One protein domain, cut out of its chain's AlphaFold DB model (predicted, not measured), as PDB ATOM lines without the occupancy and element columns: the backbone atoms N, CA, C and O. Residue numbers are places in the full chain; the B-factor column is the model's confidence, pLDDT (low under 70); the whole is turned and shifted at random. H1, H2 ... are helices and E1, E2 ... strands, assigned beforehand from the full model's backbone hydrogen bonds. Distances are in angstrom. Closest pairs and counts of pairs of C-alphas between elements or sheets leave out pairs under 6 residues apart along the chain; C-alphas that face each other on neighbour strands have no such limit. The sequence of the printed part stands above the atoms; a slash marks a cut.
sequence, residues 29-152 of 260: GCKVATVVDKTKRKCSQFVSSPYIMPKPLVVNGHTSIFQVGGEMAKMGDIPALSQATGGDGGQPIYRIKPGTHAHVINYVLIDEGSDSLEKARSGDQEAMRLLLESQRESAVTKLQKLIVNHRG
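AT A GLANCE: This is residues 29 to 152 of the 260 residues of the protein "uncharacterized protein LOC108051800" of Drosophila rhopaloa (UniProt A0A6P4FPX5). A small, strongly twisted sheet of four strands, built round the long strand E3, is held between two helices: short H1 runs along one face, and long H4 crosses the other face slantwise. The small helices H2 and H3 lie off the sheet at opposite ends of the long axis, and residues 110 to 115, before H3, stick out. The printed part has 124 residues, with four named helices and four named strands in the order H1 E1 E2 E3 H2 E4 H3 H4; the class is mixed, helices and strands. The sheet is branched and antiparallel, with E1, E2 and E4 each the neighbour of E3. The whole is loose, with a radius of gyration of the C-alphas of 18.1 A, and only just a rod, spanning 60 by 30 by 23 A.

IN THESE COORDINATES: H1, residues 32 to 40, begins with C-alpha 32 at (-2.563, -6.103, 5.686) and is 12.1 A long. E1 is residues 46 to 52, 15.0 A, and E2 residues 57 to 59, 6.3 A. E3, residues 63 to 72, runs 28.3 A from C-alpha 63 at (-10.217, -8.844, 5.053). H2 is residues 79 to 84, 8.6 A; E4 residues 102 to 106, 12.7 A; H3 residues 116 to 121, 8.9 A. H4, residues 125 to 150, runs 37.3 A and ends with C-alpha 150 at (-4.747, -7.468, -22.234).

HOW THE PARTS SIT: E1 and E2 lie on one side of E3, beside residues 67 to 72 and 63 to 65, and E4 on the other side. N 48 and O 71, 2.9 A apart, are within hydrogen-bond range between E1 and E3. E2 and E3 form a hairpin, with N 59 and O 63 at 2.8 A. Between E3 and E4, N 66 and O 103 are 2.8 A apart. Residues 94 to 95 pair antiparallel with residues 46 to 47 of E1. H1 is on the sheet at a height of 8.8 A, over E3 and along the strands, at 9 degrees to E3 on the local plane; its closest C-alphas to E3 are Thr 39 and Gln 67, 6.7 A. H4 is on the opposite face at a height of 7.3 A, slantwise at 49 degrees to E3 on the local plane; its closest C-alphas to E1 are Val 140 and Ile 52, 6.0 A. H3 touches H4, with residues 126 to 128 of H4 alone, about perpendicular at 78 degrees; their closest C-alphas are Ala 120 and Ala 127, 5.0 A. H2 and H4 are apart. Every O i to N i+4 pair is within hydrogen-bond range in H1, H3 and H4; in H2, 1 of 2 is.

THE WHOLE: The C-alphas of Ala 84 and Asp 115 are the farthest apart, 60.4 A. The printed part has no cut. The link from H2 to E4, 17 residues, is long. The mean pLDDT of the printed part is 74.1, and 43 residues are under 70, among them residues 83 to 89 and 106 to 123.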
ATOM      1  N   GLY A  29      -3.264  -0.484  13.556       63.81
ATOM      2  CA  GLY A  29      -2.350  -1.633  13.675       63.81
ATOM      3  C   GLY A  29      -2.570  -2.763  12.657       63.81
ATOM      4  O   GLY A  29      -2.036  -3.862  12.819       63.81
ATOM      5  N   CYS A  30      -3.343  -2.523  11.599       65.44
ATOM      6  CA  CYS A  30      -3.651  -3.561  10.631       65.44
ATOM      7  C   CYS A  30      -2.447  -4.007   9.787       65.44
ATOM      8  O   CYS A  30      -1.856  -3.238   9.031       65.44
ATOM      9  N   LYS A  31      -2.120  -5.301   9.861       73.44
ATOM     10  CA  LYS A  31      -0.944  -5.900   9.209       73.44
ATOM     11  C   LYS A  31      -1.143  -6.224   7.723       73.44
ATOM     12  O   LYS A  31      -0.271  -6.871   7.142       73.44
ATOM     13  N   VAL A  32      -2.234  -5.778   7.090       75.00
ATOM     14  CA  VAL A  32      -2.563  -6.103   5.686       75.00
ATOM     15  C   VAL A  32      -1.405  -5.784   4.748       75.00
ATOM     16  O   VAL A  32      -1.014  -6.664   3.993       75.00
ATOM     17  N   ALA A  33      -0.788  -4.602   4.849       73.38
ATOM     18  CA  ALA A  33       0.362  -4.241   4.013       73.38
ATOM     19  C   ALA A  33       1.509  -5.262   4.139       73.38
ATOM     20  O   ALA A  33       1.971  -5.812   3.145       73.38
ATOM     21  N   THR A  34       1.881  -5.628   5.370       76.25
ATOM     22  CA  THR A  34       2.953  -6.608   5.612       76.25
ATOM     23  C   THR A  34       2.609  -8.019   5.125       76.25
ATOM     24  O   THR A  34       3.490  -8.736   4.654       76.25
ATOM     25  N   VAL A  35       1.339  -8.435   5.224       73.81
ATOM     26  CA  VAL A  35       0.876  -9.745   4.741       73.81
ATOM     27  C   VAL A  35       0.873  -9.760   3.218       73.81
ATOM     28  O   VAL A  35       1.427 -10.673   2.613       73.81
ATOM     29  N   VAL A  36       0.338  -8.709   2.603       75.81
ATOM     30  CA  VAL A  36       0.349  -8.489   1.158       75.81
ATOM     31  C   VAL A  36       1.784  -8.513   0.618       75.81
ATOM     32  O   VAL A  36       2.050  -9.192  -0.373       75.81
ATOM     33  N   ASP A  37       2.733  -7.862   1.286       75.25
ATOM     34  CA  ASP A  37       4.133  -7.840   0.855       75.25
ATOM     35  C   ASP A  37       4.844  -9.184   1.020       75.25
ATOM     36  O   ASP A  37       5.596  -9.595   0.131       75.25
ATOM     37  N   LYS A  38       4.569  -9.920   2.104       74.50
ATOM     38  CA  LYS A  38       5.050 -11.303   2.262       74.50
ATOM     39  C   LYS A  38       4.519 -12.210   1.153       74.50
ATOM     40  O   LYS A  38       5.284 -13.006   0.608       74.50
ATOM     41  N   THR A  39       3.247 -12.065   0.796       69.88
ATOM     42  CA  THR A  39       2.599 -12.830  -0.275       69.88
ATOM     43  C   THR A  39       3.210 -12.513  -1.643       69.88
ATOM     44  O   THR A  39       3.484 -13.426  -2.419       69.88
ATOM     45  N   LYS A  40       3.534 -11.241  -1.926       69.56
ATOM     46  CA  LYS A  40       4.181 -10.834  -3.188       69.56
ATOM     47  C   LYS A  40       5.553 -11.464  -3.410       69.56
ATOM     48  O   LYS A  40       5.877 -11.807  -4.539       69.56
ATOM     49  N   ARG A  41       6.367 -11.610  -2.359       65.62
ATOM     50  CA  ARG A  41       7.758 -12.088  -2.486       65.62
ATOM     51  C   ARG A  41       7.883 -13.559  -2.899       65.62
ATOM     52  O   ARG A  41       8.968 -13.964  -3.292       65.62
ATOM     53  N   LYS A  42       6.813 -14.356  -2.797       66.38
ATOM     54  CA  LYS A  42       6.839 -15.804  -3.082       66.38
ATOM     55  C   LYS A  42       6.304 -16.192  -4.464       66.38
ATOM     56  O   LYS A  42       6.320 -17.374  -4.786       66.38
ATOM     57  N   CYS A  43       5.818 -15.241  -5.262       67.56
ATOM     58  CA  CYS A  43       5.213 -15.543  -6.556       67.56
ATOM     59  C   CYS A  43       6.174 -15.368  -7.730       67.56
ATOM     60  O   CYS A  43       7.011 -14.467  -7.764       67.56
ATOM     61  N   SER A  44       5.965 -16.208  -8.735       69.88
ATOM     62  CA  SER A  44       6.566 -16.124 -10.055       69.88
ATOM     63  C   SER A  44       6.219 -14.822 -10.779       69.88
ATOM     64  O   SER A  44       5.050 -14.459 -10.876       69.88
ATOM     65  N   GLN A  45       7.224 -14.146 -11.340       81.44
ATOM     66  CA  GLN A  45       7.017 -12.875 -12.049       81.44
ATOM     67  C   GLN A  45       6.538 -13.051 -13.494       81.44
ATOM     68  O   GLN A  45       5.889 -12.150 -14.014       81.44
ATOM     69  N   PHE A  46       6.843 -14.182 -14.137       86.44
ATOM     70  CA  PHE A  46       6.459 -14.479 -15.520       86.44
ATOM     71  C   PHE A  46       5.694 -15.795 -15.576       86.44
ATOM     72  O   PHE A  46       6.268 -16.844 -15.298       86.44
ATOM     73  N   VAL A  47       4.411 -15.750 -15.912       88.56
ATOM     74  CA  VAL A  47       3.534 -16.926 -15.867       88.56
ATOM     75  C   VAL A  47       2.785 -17.115 -17.178       88.56
ATOM     76  O   VAL A  47       2.420 -16.129 -17.808       88.56
ATOM     77  N   SER A  48       2.541 -18.357 -17.587       87.31
ATOM     78  CA  SER A  48       1.758 -18.683 -18.793       87.31
ATOM     79  C   SER A  48       0.256 -18.784 -18.504       87.31
ATOM     80  O   SER A  48      -0.577 -18.370 -19.305       87.31
ATOM     81  N   SER A  49      -0.099 -19.258 -17.307       87.88
ATOM     82  CA  SER A  49      -1.487 -19.446 -16.874       87.88
ATOM     83  C   SER A  49      -1.722 -18.826 -15.491       87.88
ATOM     84  O   SER A  49      -1.608 -19.533 -14.489       87.88
ATOM     85  N   PRO A  50      -1.988 -17.510 -15.389       88.75
ATOM     86  CA  PRO A  50      -2.261 -16.853 -14.112       88.75
ATOM     87  C   PRO A  50      -3.604 -17.294 -13.507       88.75
ATOM     88  O   PRO A  50      -4.611 -17.372 -14.208       88.75
ATOM     89  N   TYR A  51      -3.642 -17.530 -12.192       90.19
ATOM     90  CA  TYR A  51      -4.852 -17.936 -11.463       90.19
ATOM     91  C   TYR A  51      -4.889 -17.397 -10.024       90.19
ATOM     92  O   TYR A  51      -3.864 -17.048  -9.438       90.19
ATOM     93  N   ILE A  52      -6.084 -17.356  -9.427       89.56
ATOM     94  CA  ILE A  52      -6.264 -17.044  -8.002       89.56
ATOM     95  C   ILE A  52      -6.042 -18.304  -7.165       89.56
ATOM     96  O   ILE A  52      -6.712 -19.318  -7.372       89.56
ATOM     97  N   MET A  53      -5.125 -18.243  -6.200       86.19
ATOM     98  CA  MET A  53      -4.870 -19.357  -5.291       86.19
ATOM     99  C   MET A  53      -6.109 -19.671  -4.436       86.19
ATOM    100  O   MET A  53      -6.788 -18.753  -3.972       86.19
ATOM    101  N   PRO A  54      -6.402 -20.960  -4.189       81.75
ATOM    102  CA  PRO A  54      -7.646 -21.377  -3.543       81.75
ATOM    103  C   PRO A  54      -7.712 -21.025  -2.056       81.75
ATOM    104  O   PRO A  54      -8.806 -20.892  -1.521       81.75
ATOM    105  N   LYS A  55      -6.563 -20.878  -1.381       84.94
ATOM    106  CA  LYS A  55      -6.496 -20.599   0.055       84.94
ATOM    107  C   LYS A  55      -6.275 -19.100   0.300       84.94
ATOM    108  O   LYS A  55      -5.133 -18.648   0.177       84.94
ATOM    109  N   PRO A  56      -7.321 -18.327   0.643       82.12
ATOM    110  CA  PRO A  56      -7.150 -16.929   1.008       82.12
ATOM    111  C   PRO A  56      -6.431 -16.801   2.350       82.12
ATOM    112  O   PRO A  56      -6.560 -17.644   3.240       82.12
ATOM    113  N   LEU A  57      -5.700 -15.703   2.513       80.19
ATOM    114  CA  LEU A  57      -5.196 -15.277   3.812       80.19
ATOM    115  C   LEU A  57      -6.218 -14.327   4.426       80.19
ATOM    116  O   LEU A  57      -6.423 -13.222   3.923       80.19
ATOM    117  N   VAL A  58      -6.860 -14.761   5.506       77.06
ATOM    118  CA  VAL A  58      -7.809 -13.929   6.248       77.06
ATOM    119  C   VAL A  58      -7.040 -13.096   7.269       77.06
ATOM    120  O   VAL A  58      -6.327 -13.635   8.115       77.06
ATOM    121  N   VAL A  59      -7.175 -11.776   7.189       74.62
ATOM    122  CA  VAL A  59      -6.566 -10.823   8.121       74.62
ATOM    123  C   VAL A  59      -7.668 -10.204   8.970       74.62
ATOM    124  O   VAL A  59      -8.649  -9.680   8.444       74.62
ATOM    125  N   ASN A  60      -7.507 -10.287  10.294       69.88
ATOM    126  CA  ASN A  60      -8.428  -9.732  11.293       69.88
ATOM    127  C   ASN A  60      -9.892 -10.199  11.154       69.88
ATOM    128  O   ASN A  60     -10.797  -9.496  11.586       69.88
ATOM    129  N   GLY A  61     -10.145 -11.341  10.501       68.75
ATOM    130  CA  GLY A  61     -11.500 -11.856  10.258       68.75
ATOM    131  C   GLY A  61     -12.360 -11.014   9.303       68.75
ATOM    132  O   GLY A  61     -13.497 -11.387   9.034       68.75
ATOM    133  N   HIS A  62     -11.848  -9.889   8.786       68.81
ATOM    134  CA  HIS A  62     -12.627  -8.893   8.031       68.81
ATOM    135  C   HIS A  62     -12.041  -8.536   6.656       68.81
ATOM    136  O   HIS A  62     -12.673  -7.847   5.852       68.81
ATOM    137  N   THR A  63     -10.854  -9.041   6.351       74.75
ATOM    138  CA  THR A  63     -10.217  -8.844   5.053       74.75
ATOM    139  C   THR A  63      -9.729 -10.186   4.548       74.75
ATOM    140  O   THR A  63      -9.055 -10.915   5.278       74.75
ATOM    141  N   SER A  64     -10.030 -10.509   3.297       80.00
ATOM    142  CA  SER A  64      -9.467 -11.664   2.608       80.00
ATOM    143  C   SER A  64      -8.441 -11.193   1.579       80.00
ATOM    144  O   SER A  64      -8.635 -10.233   0.829       80.00
ATOM    145  N   ILE A  65      -7.285 -11.849   1.576       84.62
ATOM    146  CA  ILE A  65      -6.210 -11.585   0.626       84.62
ATOM    147  C   ILE A  65      -6.050 -12.826  -0.241       84.62
ATOM    148  O   ILE A  65      -5.651 -13.891   0.236       84.62
ATOM    149  N   PHE A  66      -6.331 -12.667  -1.526       87.38
ATOM    150  CA  PHE A  66      -6.180 -13.698  -2.538       87.38
ATOM    151  C   PHE A  66      -4.842 -13.531  -3.248       87.38
ATOM    152  O   PHE A  66      -4.562 -12.489  -3.838       87.38
ATOM    153  N   GLN A  67      -4.000 -14.557  -3.196       87.44
ATOM    154  CA  GLN A  67      -2.737 -14.563  -3.924       87.44
ATOM    155  C   GLN A  67      -2.983 -14.895  -5.397       87.44
ATOM    156  O   GLN A  67      -3.749 -15.803  -5.717       87.44
ATOM    157  N   VAL A  68      -2.314 -14.169  -6.286       87.56
ATOM    158  CA  VAL A  68      -2.275 -14.477  -7.717       87.56
ATOM    159  C   VAL A  68      -1.045 -15.340  -7.971       87.56
ATOM    160  O   VAL A  68       0.083 -14.903  -7.730       87.56
ATOM    161  N   GLY A  69      -1.270 -16.571  -8.417       85.75
ATOM    162  CA  GLY A  69      -0.239 -17.503  -8.859       85.75
ATOM    163  C   GLY A  69      -0.269 -17.685 -10.373       85.75
ATOM    164  O   GLY A  69      -1.028 -17.024 -11.082       85.75
ATOM    165  N   GLY A  70       0.549 -18.605 -10.867       87.12
ATOM    166  CA  GLY A  70       0.490 -19.063 -12.246       87.12
ATOM    167  C   GLY A  70       1.549 -20.114 -12.542       87.12
ATOM    168  O   GLY A  70       2.503 -20.263 -11.777       87.12
ATOM    169  N   GLU A  71       1.371 -20.862 -13.631       88.25
ATOM    170  CA  GLU A  71       2.415 -21.771 -14.115       88.25
ATOM    171  C   GLU A  71       3.614 -20.969 -14.624       88.25
ATOM    172  O   GLU A  71       3.449 -19.941 -15.279       88.25
ATOM    173  N   MET A  72       4.824 -21.430 -14.306       86.56
ATOM    174  CA  MET A  72       6.046 -20.767 -14.738       86.56
ATOM    175  C   MET A  72       6.198 -20.817 -16.250       86.56
ATOM    176  O   MET A  72       6.187 -21.903 -16.825       86.56
ATOM    177  N   ALA A  73       6.390 -19.648 -16.865       85.06
ATOM    178  CA  ALA A  73       6.626 -19.565 -18.297       85.06
ATOM    179  C   ALA A  73       7.904 -20.330 -18.679       85.06
ATOM    180  O   ALA A  73       8.967 -20.141 -18.078       85.06
ATOM    181  N   LYS A  74       7.791 -21.193 -19.685       85.62
ATOM    182  CA  LYS A  74       8.879 -21.991 -20.254       85.62
ATOM    183  C   LYS A  74       9.330 -21.378 -21.576       85.62
ATOM    184  O   LYS A  74       8.619 -20.600 -22.203       85.62
ATOM    185  N   MET A  75      10.507 -21.783 -22.054       78.25
ATOM    186  CA  MET A  75      11.013 -21.373 -23.373       78.25
ATOM    187  C   MET A  75      10.033 -21.699 -24.512       78.25
ATOM    188  O   MET A  75       9.884 -20.901 -25.429       78.25
ATOM    189  N   GLY A  76       9.327 -22.834 -24.427       78.50
ATOM    190  CA  GLY A  76       8.304 -23.220 -25.405       78.50
ATOM    191  C   GLY A  76       7.048 -22.344 -25.389       78.50
ATOM    192  O   GLY A  76       6.308 -22.346 -26.364       78.50
ATOM    193  N   ASP A  77       6.827 -21.559 -24.332       76.75
ATOM    194  CA  ASP A  77       5.699 -20.627 -24.278       76.75
ATOM    195  C   ASP A  77       5.991 -19.354 -25.076       76.75
ATOM    196  O   ASP A  77       5.069 -18.660 -25.482       76.75
ATOM    197  N   ILE A  78       7.263 -19.044 -25.351       78.56
ATOM    198  CA  ILE A  78       7.638 -17.862 -26.129       78.56
ATOM    199  C   ILE A  78       7.122 -18.059 -27.563       78.56
ATOM    200  O   ILE A  78       7.627 -18.946 -28.255       78.56
ATOM    201  N   PRO A  79       6.186 -17.227 -28.064       72.31
ATOM    202  CA  PRO A  79       5.539 -17.462 -29.358       72.31
ATOM    203  C   PRO A  79       6.527 -17.604 -30.521       72.31
ATOM    204  O   PRO A  79       6.401 -18.504 -31.346       72.31
ATOM    205  N   ALA A  80       7.575 -16.772 -30.536       68.31
ATOM    206  CA  ALA A  80       8.630 -16.828 -31.546       68.31
ATOM    207  C   ALA A  80       9.415 -18.154 -31.533       68.31
ATOM    208  O   ALA A  80       9.845 -18.621 -32.584       68.31
ATOM    209  N   LEU A  81       9.592 -18.769 -30.359       65.12
ATOM    210  CA  LEU A  81      10.279 -20.053 -30.226       65.12
ATOM    211  C   LEU A  81       9.334 -21.219 -30.501       65.12
ATOM    212  O   LEU A  81       9.737 -22.145 -31.192       65.12
ATOM    213  N   SER A  82       8.079 -21.149 -30.046       71.12
ATOM    214  CA  SER A  82       7.073 -22.169 -30.355       71.12
ATOM    215  C   SER A  82       6.849 -22.311 -31.855       71.12
ATOM    216  O   SER A  82       6.704 -23.430 -32.334       71.12
ATOM    217  N   GLN A  83       6.815 -21.205 -32.605       66.56
ATOM    218  CA  GLN A  83       6.667 -21.276 -34.060       66.56
ATOM    219  C   GLN A  83       7.904 -21.880 -34.737       66.56
ATOM    220  O   GLN A  83       7.767 -22.593 -35.727       66.56
ATOM    221  N   ALA A  84       9.100 -21.663 -34.183       62.78
ATOM    222  CA  ALA A  84      10.338 -22.243 -34.702       62.78
ATOM    223  C   ALA A  84      10.457 -23.758 -34.441       62.78
ATOM    224  O   ALA A  84      11.088 -24.461 -35.227       62.78
ATOM    225  N   THR A  85       9.843 -24.279 -33.373       68.38
ATOM    226  CA  THR A  85       9.785 -25.721 -33.066       68.38
ATOM    227  C   THR A  85       8.543 -26.431 -33.614       68.38
ATOM    228  O   THR A  85       8.350 -27.609 -33.321       68.38
ATOM    229  N   GLY A  86       7.705 -25.758 -34.413       58.53
ATOM    230  CA  GLY A  86       6.483 -26.349 -34.977       58.53
ATOM    231  C   GLY A  86       5.355 -26.561 -33.958       58.53
ATOM    232  O   GLY A  86       4.456 -27.364 -34.196       58.53
ATOM    233  N   GLY A  87       5.409 -25.875 -32.816       61.84
ATOM    234  CA  GLY A  87       4.331 -25.834 -31.831       61.84
ATOM    235  C   GLY A  87       3.224 -24.847 -32.213       61.84
ATOM    236  O   GLY A  87       3.397 -24.003 -33.091       61.84
ATOM    237  N   ASP A  88       2.105 -24.913 -31.496       67.69
ATOM    238  CA  ASP A  88       0.830 -24.235 -31.794       67.69
ATOM    239  C   ASP A  88       0.824 -22.708 -31.518       67.69
ATOM    240  O   ASP A  88      -0.151 -22.128 -31.049       67.69
ATOM    241  N   GLY A  89       1.953 -22.029 -31.755       68.81
ATOM    242  CA  GLY A  89       2.088 -20.577 -31.598       68.81
ATOM    243  C   GLY A  89       2.407 -20.073 -30.183       68.81
ATOM    244  O   GLY A  89       2.439 -18.860 -29.982       68.81
ATOM    245  N   GLY A  90       2.717 -20.965 -29.238       72.56
ATOM    246  CA  GLY A  90       3.128 -20.641 -27.865       72.56
ATOM    247  C   GLY A  90       1.978 -20.150 -26.981       72.56
ATOM    248  O   GLY A  90       0.920 -19.739 -27.460       72.56
ATOM    249  N   GLN A  91       2.162 -20.191 -25.659       79.06
ATOM    250  CA  GLN A  91       1.188 -19.630 -24.717       79.06
ATOM    251  C   GLN A  91       1.499 -18.160 -24.401       79.06
ATOM    252  O   GLN A  91       2.663 -17.774 -24.313       79.06
ATOM    253  N   PRO A  92       0.485 -17.305 -24.172       81.62
ATOM    254  CA  PRO A  92       0.738 -15.943 -23.720       81.62
ATOM    255  C   PRO A  92       1.514 -15.941 -22.397       81.62
ATOM    256  O   PRO A  92       1.118 -16.604 -21.443       81.62
ATOM    257  N   ILE A  93       2.588 -15.155 -22.329       86.00
ATOM    258  CA  ILE A  93       3.373 -14.970 -21.107       86.00
ATOM    259  C   ILE A  93       2.951 -13.657 -20.448       86.00
ATOM    260  O   ILE A  93       3.087 -12.575 -21.022       86.00
ATOM    261  N   TYR A  94       2.470 -13.746 -19.215       85.38
ATOM    262  CA  TYR A  94       2.044 -12.614 -18.405       85.38
ATOM    263  C   TYR A  94       3.135 -12.240 -17.409       85.38
ATOM    264  O   TYR A  94       3.656 -13.091 -16.689       85.38
ATOM    265  N   ARG A  95       3.446 -10.944 -17.315       85.19
ATOM    266  CA  ARG A  95       4.312 -10.409 -16.262       85.19
ATOM    267  C   ARG A  95       3.465  -9.918 -15.093       85.19
ATOM    268  O   ARG A  95       2.768  -8.910 -15.220       85.19
ATOM    269  N   ILE A  96       3.560 -10.575 -13.942       80.75
ATOM    270  CA  ILE A  96       2.928 -10.083 -12.717       80.75
ATOM    271  C   ILE A  96       3.779  -8.932 -12.174       80.75
ATOM    272  O   ILE A  96       4.962  -9.091 -11.861       80.75
ATOM    273  N   LYS A  97       3.193  -7.734 -12.094       77.94
ATOM    274  CA  LYS A  97       3.912  -6.552 -11.613       77.94
ATOM    275  C   LYS A  97       4.267  -6.722 -10.126       77.94
ATOM    276  O   LYS A  97       3.428  -7.155  -9.325       77.94
ATOM    277  N   PRO A  98       5.488  -6.345  -9.703       68.88
ATOM    278  CA  PRO A  98       5.784  -6.174  -8.285       68.88
ATOM    279  C   PRO A  98       4.708  -5.288  -7.653       68.88
ATOM    280  O   PRO A  98       4.317  -4.281  -8.234       68.88
ATOM    281  N   GLY A  99       4.165  -5.690  -6.506       67.50
ATOM    282  CA  GLY A  99       3.050  -4.954  -5.902       67.50
ATOM    283  C   GLY A  99       1.642  -5.472  -6.223       67.50
ATOM    284  O   GLY A  99       0.737  -5.160  -5.460       67.50
ATOM    285  N   THR A 100       1.438  -6.304  -7.255       74.25
ATOM    286  CA  THR A 100       0.081  -6.711  -7.703       74.25
ATOM    287  C   THR A 100      -0.216  -8.207  -7.566       74.25
ATOM    288  O   THR A 100      -1.218  -8.692  -8.077       74.25
ATOM    289  N   HIS A 101       0.641  -8.958  -6.875       74.75
ATOM    290  CA  HIS A 101       0.507 -10.412  -6.696       74.75
ATOM    291  C   HIS A 101      -0.563 -10.808  -5.664       74.75
ATOM    292  O   HIS A 101      -0.736 -11.985  -5.357       74.75
ATOM    293  N   ALA A 102      -1.240  -9.825  -5.081       80.19
ATOM    294  CA  ALA A 102      -2.279 -10.025  -4.095       80.19
ATOM    295  C   ALA A 102      -3.487  -9.174  -4.481       80.19
ATOM    296  O   ALA A 102      -3.364  -7.966  -4.684       80.19
ATOM    297  N   HIS A 103      -4.646  -9.814  -4.563       77.81
ATOM    298  CA  HIS A 103      -5.931  -9.155  -4.677       77.81
ATOM    299  C   HIS A 103      -6.565  -9.097  -3.288       77.81
ATOM    300  O   HIS A 103      -6.847 -10.129  -2.679       77.81
ATOM    301  N   VAL A 104      -6.726  -7.886  -2.761       74.06
ATOM    302  CA  VAL A 104      -7.293  -7.660  -1.430       74.06
ATOM    303  C   VAL A 104      -8.772  -7.355  -1.584       74.06
ATOM    304  O   VAL A 104      -9.135  -6.410  -2.285       74.06
ATOM    305  N   ILE A 105      -9.615  -8.158  -0.945       73.50
ATOM    306  CA  ILE A 105     -11.057  -7.960  -0.914       73.50
ATOM    307  C   ILE A 105     -11.454  -7.714   0.541       73.50
ATOM    308  O   ILE A 105     -11.214  -8.530   1.430       73.50
ATOM    309  N   ASN A 106     -12.072  -6.562   0.783       62.03
ATOM    310  CA  ASN A 106     -12.794  -6.339   2.028       62.03
ATOM    311  C   ASN A 106     -14.143  -7.036   1.906       62.03
ATOM    312  O   ASN A 106     -14.764  -6.962   0.841       62.03
ATOM    313  N   TYR A 107     -14.632  -7.659   2.976       64.31
ATOM    314  CA  TYR A 107     -16.052  -8.005   3.027       64.31
ATOM    315  C   TYR A 107     -16.838  -6.681   3.043       64.31
ATOM    316  O   TYR A 107     -16.985  -6.054   4.087       64.31
ATOM    317  N   VAL A 108     -17.254  -6.187   1.873       49.75
ATOM    318  CA  VAL A 108     -18.217  -5.084   1.796       49.75
ATOM    319  C   VAL A 108     -19.582  -5.716   1.976       49.75
ATOM    320  O   VAL A 108     -20.038  -6.488   1.135       49.75
ATOM    321  N   LEU A 109     -20.179  -5.429   3.124       46.41
ATOM    322  CA  LEU A 109     -21.511  -5.868   3.499       46.41
ATOM    323  C   LEU A 109     -22.508  -4.975   2.760       46.41
ATOM    324  O   LEU A 109     -22.571  -3.778   3.035       46.41
ATOM    325  N   ILE A 110     -23.233  -5.529   1.790       44.00
ATOM    326  CA  ILE A 110     -24.448  -4.886   1.286       44.00
ATOM    327  C   ILE A 110     -25.550  -5.351   2.229       44.00
ATOM    328  O   ILE A 110     -25.941  -6.515   2.210       44.00
ATOM    329  N   ASP A 111     -25.936  -4.462   3.132       34.31
ATOM    330  CA  ASP A 111     -26.990  -4.696   4.106       34.31
ATOM    331  C   ASP A 111     -28.354  -4.556   3.416       34.31
ATOM    332  O   ASP A 111     -28.739  -3.453   3.043       34.31
ATOM    333  N   GLU A 112     -29.048  -5.678   3.219       38.62
ATOM    334  CA  GLU A 112     -30.514  -5.765   3.123       38.62
ATOM    335  C   GLU A 112     -30.949  -7.157   3.638       38.62
ATOM    336  O   GLU A 112     -31.086  -8.105   2.868       38.62
ATOM    337  N   GLY A 113     -31.138  -7.304   4.959       44.06
ATOM    338  CA  GLY A 113     -31.805  -8.472   5.570       44.06
ATOM    339  C   GLY A 113     -30.891  -9.392   6.393       44.06
ATOM    340  O   GLY A 113     -30.439 -10.446   5.947       44.06
ATOM    341  N   SER A 114     -30.622  -8.980   7.623       48.19
ATOM    342  CA  SER A 114     -29.601  -9.479   8.545       48.19
ATOM    343  C   SER A 114     -29.987 -10.736   9.354       48.19
ATOM    344  O   SER A 114     -30.461 -10.605  10.474       48.19
ATOM    345  N   ASP A 115     -29.675 -11.935   8.845       49.72
ATOM    346  CA  ASP A 115     -29.576 -13.180   9.656       49.72
ATOM    347  C   ASP A 115     -28.348 -14.047   9.295       49.72
ATOM    348  O   ASP A 115     -27.813 -14.795  10.117       49.72
ATOM    349  N   SER A 116     -27.847 -13.939   8.060       51.88
ATOM    350  CA  SER A 116     -26.711 -14.746   7.576       51.88
ATOM    351  C   SER A 116     -25.364 -14.347   8.192       51.88
ATOM    352  O   SER A 116     -24.447 -15.164   8.286       51.88
ATOM    353  N   LEU A 117     -25.226 -13.092   8.629       49.62
ATOM    354  CA  LEU A 117     -23.955 -12.549   9.113       49.62
ATOM    355  C   LEU A 117     -23.708 -12.816  10.596       49.62
ATOM    356  O   LEU A 117     -22.575 -13.101  10.975       49.62
ATOM    357  N   GLU A 118     -24.757 -12.789  11.417       53.31
ATOM    358  CA  GLU A 118     -24.686 -13.244  12.807       53.31
ATOM    359  C   GLU A 118     -24.198 -14.697  12.842       53.31
ATOM    360  O   GLU A 118     -23.300 -15.008  13.613       53.31
ATOM    361  N   LYS A 119     -24.654 -15.561  11.919       53.53
ATOM    362  CA  LYS A 119     -24.166 -16.948  11.786       53.53
ATOM    363  C   LYS A 119     -22.700 -17.033  11.343       53.53
ATOM    364  O   LYS A 119     -21.910 -17.719  11.988       53.53
ATOM    365  N   ALA A 120     -22.288 -16.277  10.323       50.97
ATOM    366  CA  ALA A 120     -20.888 -16.257   9.875       50.97
ATOM    367  C   ALA A 120     -19.915 -15.666  10.919       50.97
ATOM    368  O   ALA A 120     -18.752 -16.066  10.986       50.97
ATOM    369  N   ARG A 121     -20.379 -14.724  11.752       54.44
ATOM    370  CA  ARG A 121     -19.609 -14.118  12.853       54.44
ATOM    371  C   ARG A 121     -19.689 -14.930  14.152       54.44
ATOM    372  O   ARG A 121     -18.770 -14.854  14.961       54.44
ATOM    373  N   SER A 122     -20.737 -15.740  14.301       58.31
ATOM    374  CA  SER A 122     -20.960 -16.725  15.374       58.31
ATOM    375  C   SER A 122     -19.961 -17.892  15.331       58.31
ATOM    376  O   SER A 122     -19.870 -18.675  16.271       58.31
ATOM    377  N   GLY A 123     -19.134 -17.979  14.282       62.34
ATOM    378  CA  GLY A 123     -18.153 -19.050  14.121       62.34
ATOM    379  C   GLY A 123     -18.679 -20.229  13.308       62.34
ATOM    380  O   GLY A 123     -18.056 -21.289  13.318       62.34
ATOM    381  N   ASP A 124     -19.787 -20.051  12.581       74.44
ATOM    382  CA  ASP A 124     -20.231 -21.019  11.584       74.44
ATOM    383  C   ASP A 124     -19.192 -21.109  10.456       74.44
ATOM    384  O   ASP A 124     -19.059 -20.231   9.592       74.44
ATOM    385  N   GLN A 125     -18.416 -22.191  10.503       77.44
ATOM    386  CA  GLN A 125     -17.345 -22.470   9.560       77.44
ATOM    387  C   GLN A 125     -17.872 -22.572   8.123       77.44
ATOM    388  O   GLN A 125     -17.154 -22.198   7.193       77.44
ATOM    389  N   GLU A 126     -19.114 -23.026   7.933       80.50
ATOM    390  CA  GLU A 126     -19.693 -23.229   6.607       80.50
ATOM    391  C   GLU A 126     -20.125 -21.902   5.971       80.50
ATOM    392  O   GLU A 126     -19.813 -21.635   4.808       80.50
ATOM    393  N   ALA A 127     -20.736 -21.007   6.751       76.69
ATOM    394  CA  ALA A 127     -21.078 -19.664   6.285       76.69
ATOM    395  C   ALA A 127     -19.824 -18.847   5.911       76.69
ATOM    396  O   ALA A 127     -19.789 -18.181   4.872       76.69
ATOM    397  N   MET A 128     -18.755 -18.946   6.710       76.56
ATOM    398  CA  MET A 128     -17.462 -18.327   6.392       76.56
ATOM    399  C   MET A 128     -16.833 -18.931   5.125       76.56
ATOM    400  O   MET A 128     -16.259 -18.207   4.307       76.56
ATOM    401  N   ARG A 129     -16.955 -20.252   4.937       82.50
ATOM    402  CA  ARG A 129     -16.466 -20.953   3.741       82.50
ATOM    403  C   ARG A 129     -17.151 -20.434   2.475       82.50
ATOM    404  O   ARG A 129     -16.451 -20.081   1.527       82.50
ATOM    405  N   LEU A 130     -18.481 -20.332   2.480       83.06
ATOM    406  CA  LEU A 130     -19.270 -19.831   1.346       83.06
ATOM    407  C   LEU A 130     -18.929 -18.376   0.994       83.06
ATOM    408  O   LEU A 130     -18.789 -18.030  -0.179       83.06
ATOM    409  N   LEU A 131     -18.731 -17.529   2.005       81.88
ATOM    410  CA  LEU A 131     -18.333 -16.135   1.804       81.88
ATOM    411  C   LEU A 131     -16.968 -16.023   1.106       81.88
ATOM    412  O   LEU A 131     -16.816 -15.272   0.141       81.88
ATOM    413  N   LEU A 132     -15.976 -16.785   1.572       83.25
ATOM    414  CA  LEU A 132     -14.644 -16.821   0.964       83.25
ATOM    415  C   LEU A 132     -14.676 -17.371  -0.467       83.25
ATOM    416  O   LEU A 132     -13.930 -16.891  -1.323       83.25
ATOM    417  N   GLU A 133     -15.539 -18.352  -0.735       85.62
ATOM    418  CA  GLU A 133     -15.741 -18.918  -2.067       85.62
ATOM    419  C   GLU A 133     -16.329 -17.886  -3.039       85.62
ATOM    420  O   GLU A 133     -15.742 -17.645  -4.095       85.62
ATOM    421  N   SER A 134     -17.378 -17.162  -2.639       84.31
ATOM    422  CA  SER A 134     -17.955 -16.070  -3.441       84.31
ATOM    423  C   SER A 134     -16.928 -14.972  -3.759       84.31
ATOM    424  O   SER A 134     -16.807 -14.491  -4.892       84.31
ATOM    425  N   GLN A 135     -16.107 -14.594  -2.778       84.81
ATOM    426  CA  GLN A 135     -15.049 -13.609  -2.996       84.81
ATOM    427  C   GLN A 135     -13.949 -14.115  -3.927       84.81
ATOM    428  O   GLN A 135     -13.429 -13.347  -4.747       84.81
ATOM    429  N   ARG A 136     -13.607 -15.403  -3.832       87.88
ATOM    430  CA  ARG A 136     -12.669 -16.046  -4.749       87.88
ATOM    431  C   ARG A 136     -13.199 -15.986  -6.177       87.88
ATOM    432  O   ARG A 136     -12.447 -15.597  -7.066       87.88
ATOM    433  N   GLU A 137     -14.463 -16.322  -6.404       87.44
ATOM    434  CA  GLU A 137     -15.092 -16.256  -7.731       87.44
ATOM    435  C   GLU A 137     -15.077 -14.834  -8.305       87.44
ATOM    436  O   GLU A 137     -14.734 -14.631  -9.475       87.44
ATOM    437  N   SER A 138     -15.339 -13.826  -7.466       86.94
ATOM    438  CA  SER A 138     -15.203 -12.418  -7.852       86.94
ATOM    439  C   SER A 138     -13.767 -12.075  -8.269       86.94
ATOM    440  O   SER A 138     -13.548 -11.436  -9.303       86.94
ATOM    441  N   ALA A 139     -12.770 -12.530  -7.502       85.75
ATOM    442  CA  ALA A 139     -11.357 -12.334  -7.825       85.75
ATOM    443  C   ALA A 139     -10.962 -13.033  -9.138       85.75
ATOM    444  O   ALA A 139     -10.250 -12.447  -9.955       85.75
ATOM    445  N   VAL A 140     -11.451 -14.258  -9.367       87.81
ATOM    446  CA  VAL A 140     -11.225 -15.025 -10.602       87.81
ATOM    447  C   VAL A 140     -11.821 -14.293 -11.800       87.81
ATOM    448  O   VAL A 140     -11.123 -14.081 -12.788       87.81
ATOM    449  N   THR A 141     -13.067 -13.836 -11.695       88.81
ATOM    450  CA  THR A 141     -13.752 -13.101 -12.771       88.81
ATOM    451  C   THR A 141     -13.009 -11.812 -13.124       88.81
ATOM    452  O   THR A 141     -12.794 -11.504 -14.299       88.81
ATOM    453  N   LYS A 142     -12.547 -11.062 -12.115       86.38
ATOM    454  CA  LYS A 142     -11.729  -9.855 -12.322       86.38
ATOM    455  C   LYS A 142     -10.404 -10.175 -13.011       86.38
ATOM    456  O   LYS A 142     -10.025  -9.466 -13.941       86.38
ATOM    457  N   LEU A 143      -9.716 -11.233 -12.581       86.12
ATOM    458  CA  LEU A 143      -8.467 -11.675 -13.198       86.12
ATOM    459  C   LEU A 143      -8.683 -12.074 -14.665       86.12
ATOM    460  O   LEU A 143      -7.945 -11.617 -15.533       86.12
ATOM    461  N   GLN A 144      -9.724 -12.854 -14.957       88.75
ATOM    462  CA  GLN A 144     -10.083 -13.234 -16.325       88.75
ATOM    463  C   GLN A 144     -10.387 -12.013 -17.195       88.75
ATOM    464  O   GLN A 144      -9.873 -11.912 -18.305       88.75
ATOM    465  N   LYS A 145     -11.146 -11.039 -16.681       87.88
ATOM    466  CA  LYS A 145     -11.428  -9.791 -17.404       87.88
ATOM    467  C   LYS A 145     -10.148  -9.016 -17.735       87.88
ATOM    468  O   LYS A 145     -10.020  -8.501 -18.842       87.88
ATOM    469  N   LEU A 146      -9.184  -8.964 -16.813       83.12
ATOM    470  CA  LEU A 146      -7.875  -8.350 -17.068       83.12
ATOM    471  C   LEU A 146      -7.093  -9.096 -18.152       83.12
ATOM    472  O   LEU A 146      -6.512  -8.450 -19.020       83.12
ATOM    473  N   ILE A 147      -7.107 -10.430 -18.128       84.75
ATOM    474  CA  ILE A 147      -6.444 -11.271 -19.135       84.75
ATOM    475  C   ILE A 147      -7.040 -11.030 -20.526       84.75
ATOM    476  O   ILE A 147      -6.297 -10.793 -21.477       84.75
ATOM    477  N   VAL A 148      -8.370 -11.046 -20.642       84.38
ATOM    478  CA  VAL A 148      -9.075 -10.836 -21.915       84.38
ATOM    479  C   VAL A 148      -8.807  -9.435 -22.464       84.38
ATOM    480  O   VAL A 148      -8.481  -9.299 -23.639       84.38
ATOM    481  N   ASN A 149      -8.851  -8.404 -21.617       78.00
ATOM    482  CA  ASN A 149      -8.576  -7.027 -22.035       78.00
ATOM    483  C   ASN A 149      -7.111  -6.803 -22.451       78.00
ATOM    484  O   ASN A 149      -6.841  -5.958 -23.300       78.00
ATOM    485  N   HIS A 150      -6.163  -7.542 -21.863       68.50
ATOM    486  CA  HIS A 150      -4.747  -7.468 -22.234       68.50
ATOM    487  C   HIS A 150      -4.384  -8.296 -23.468       68.50
ATOM    488  O   HIS A 150      -3.329  -8.054 -24.057       68.50
ATOM    489  N   ARG A 151      -5.248  -9.222 -23.900       64.19
ATOM    490  CA  ARG A 151      -5.163  -9.898 -25.205       64.19
ATOM    491  C   ARG A 151      -5.577  -8.944 -26.337       64.19
ATOM    492  O   ARG A 151      -6.428  -9.257 -27.165       64.19
ATOM    493  N   GLY A 152      -4.974  -7.755 -26.348       47.56
ATOM    494  CA  GLY A 152      -5.140  -6.763 -27.397       47.56
ATOM    495  C   GLY A 152      -4.920  -7.393 -28.771       47.56
ATOM    496  O   GLY A 152      -3.987  -8.172 -28.953       47.56
TER     497      GLY A 152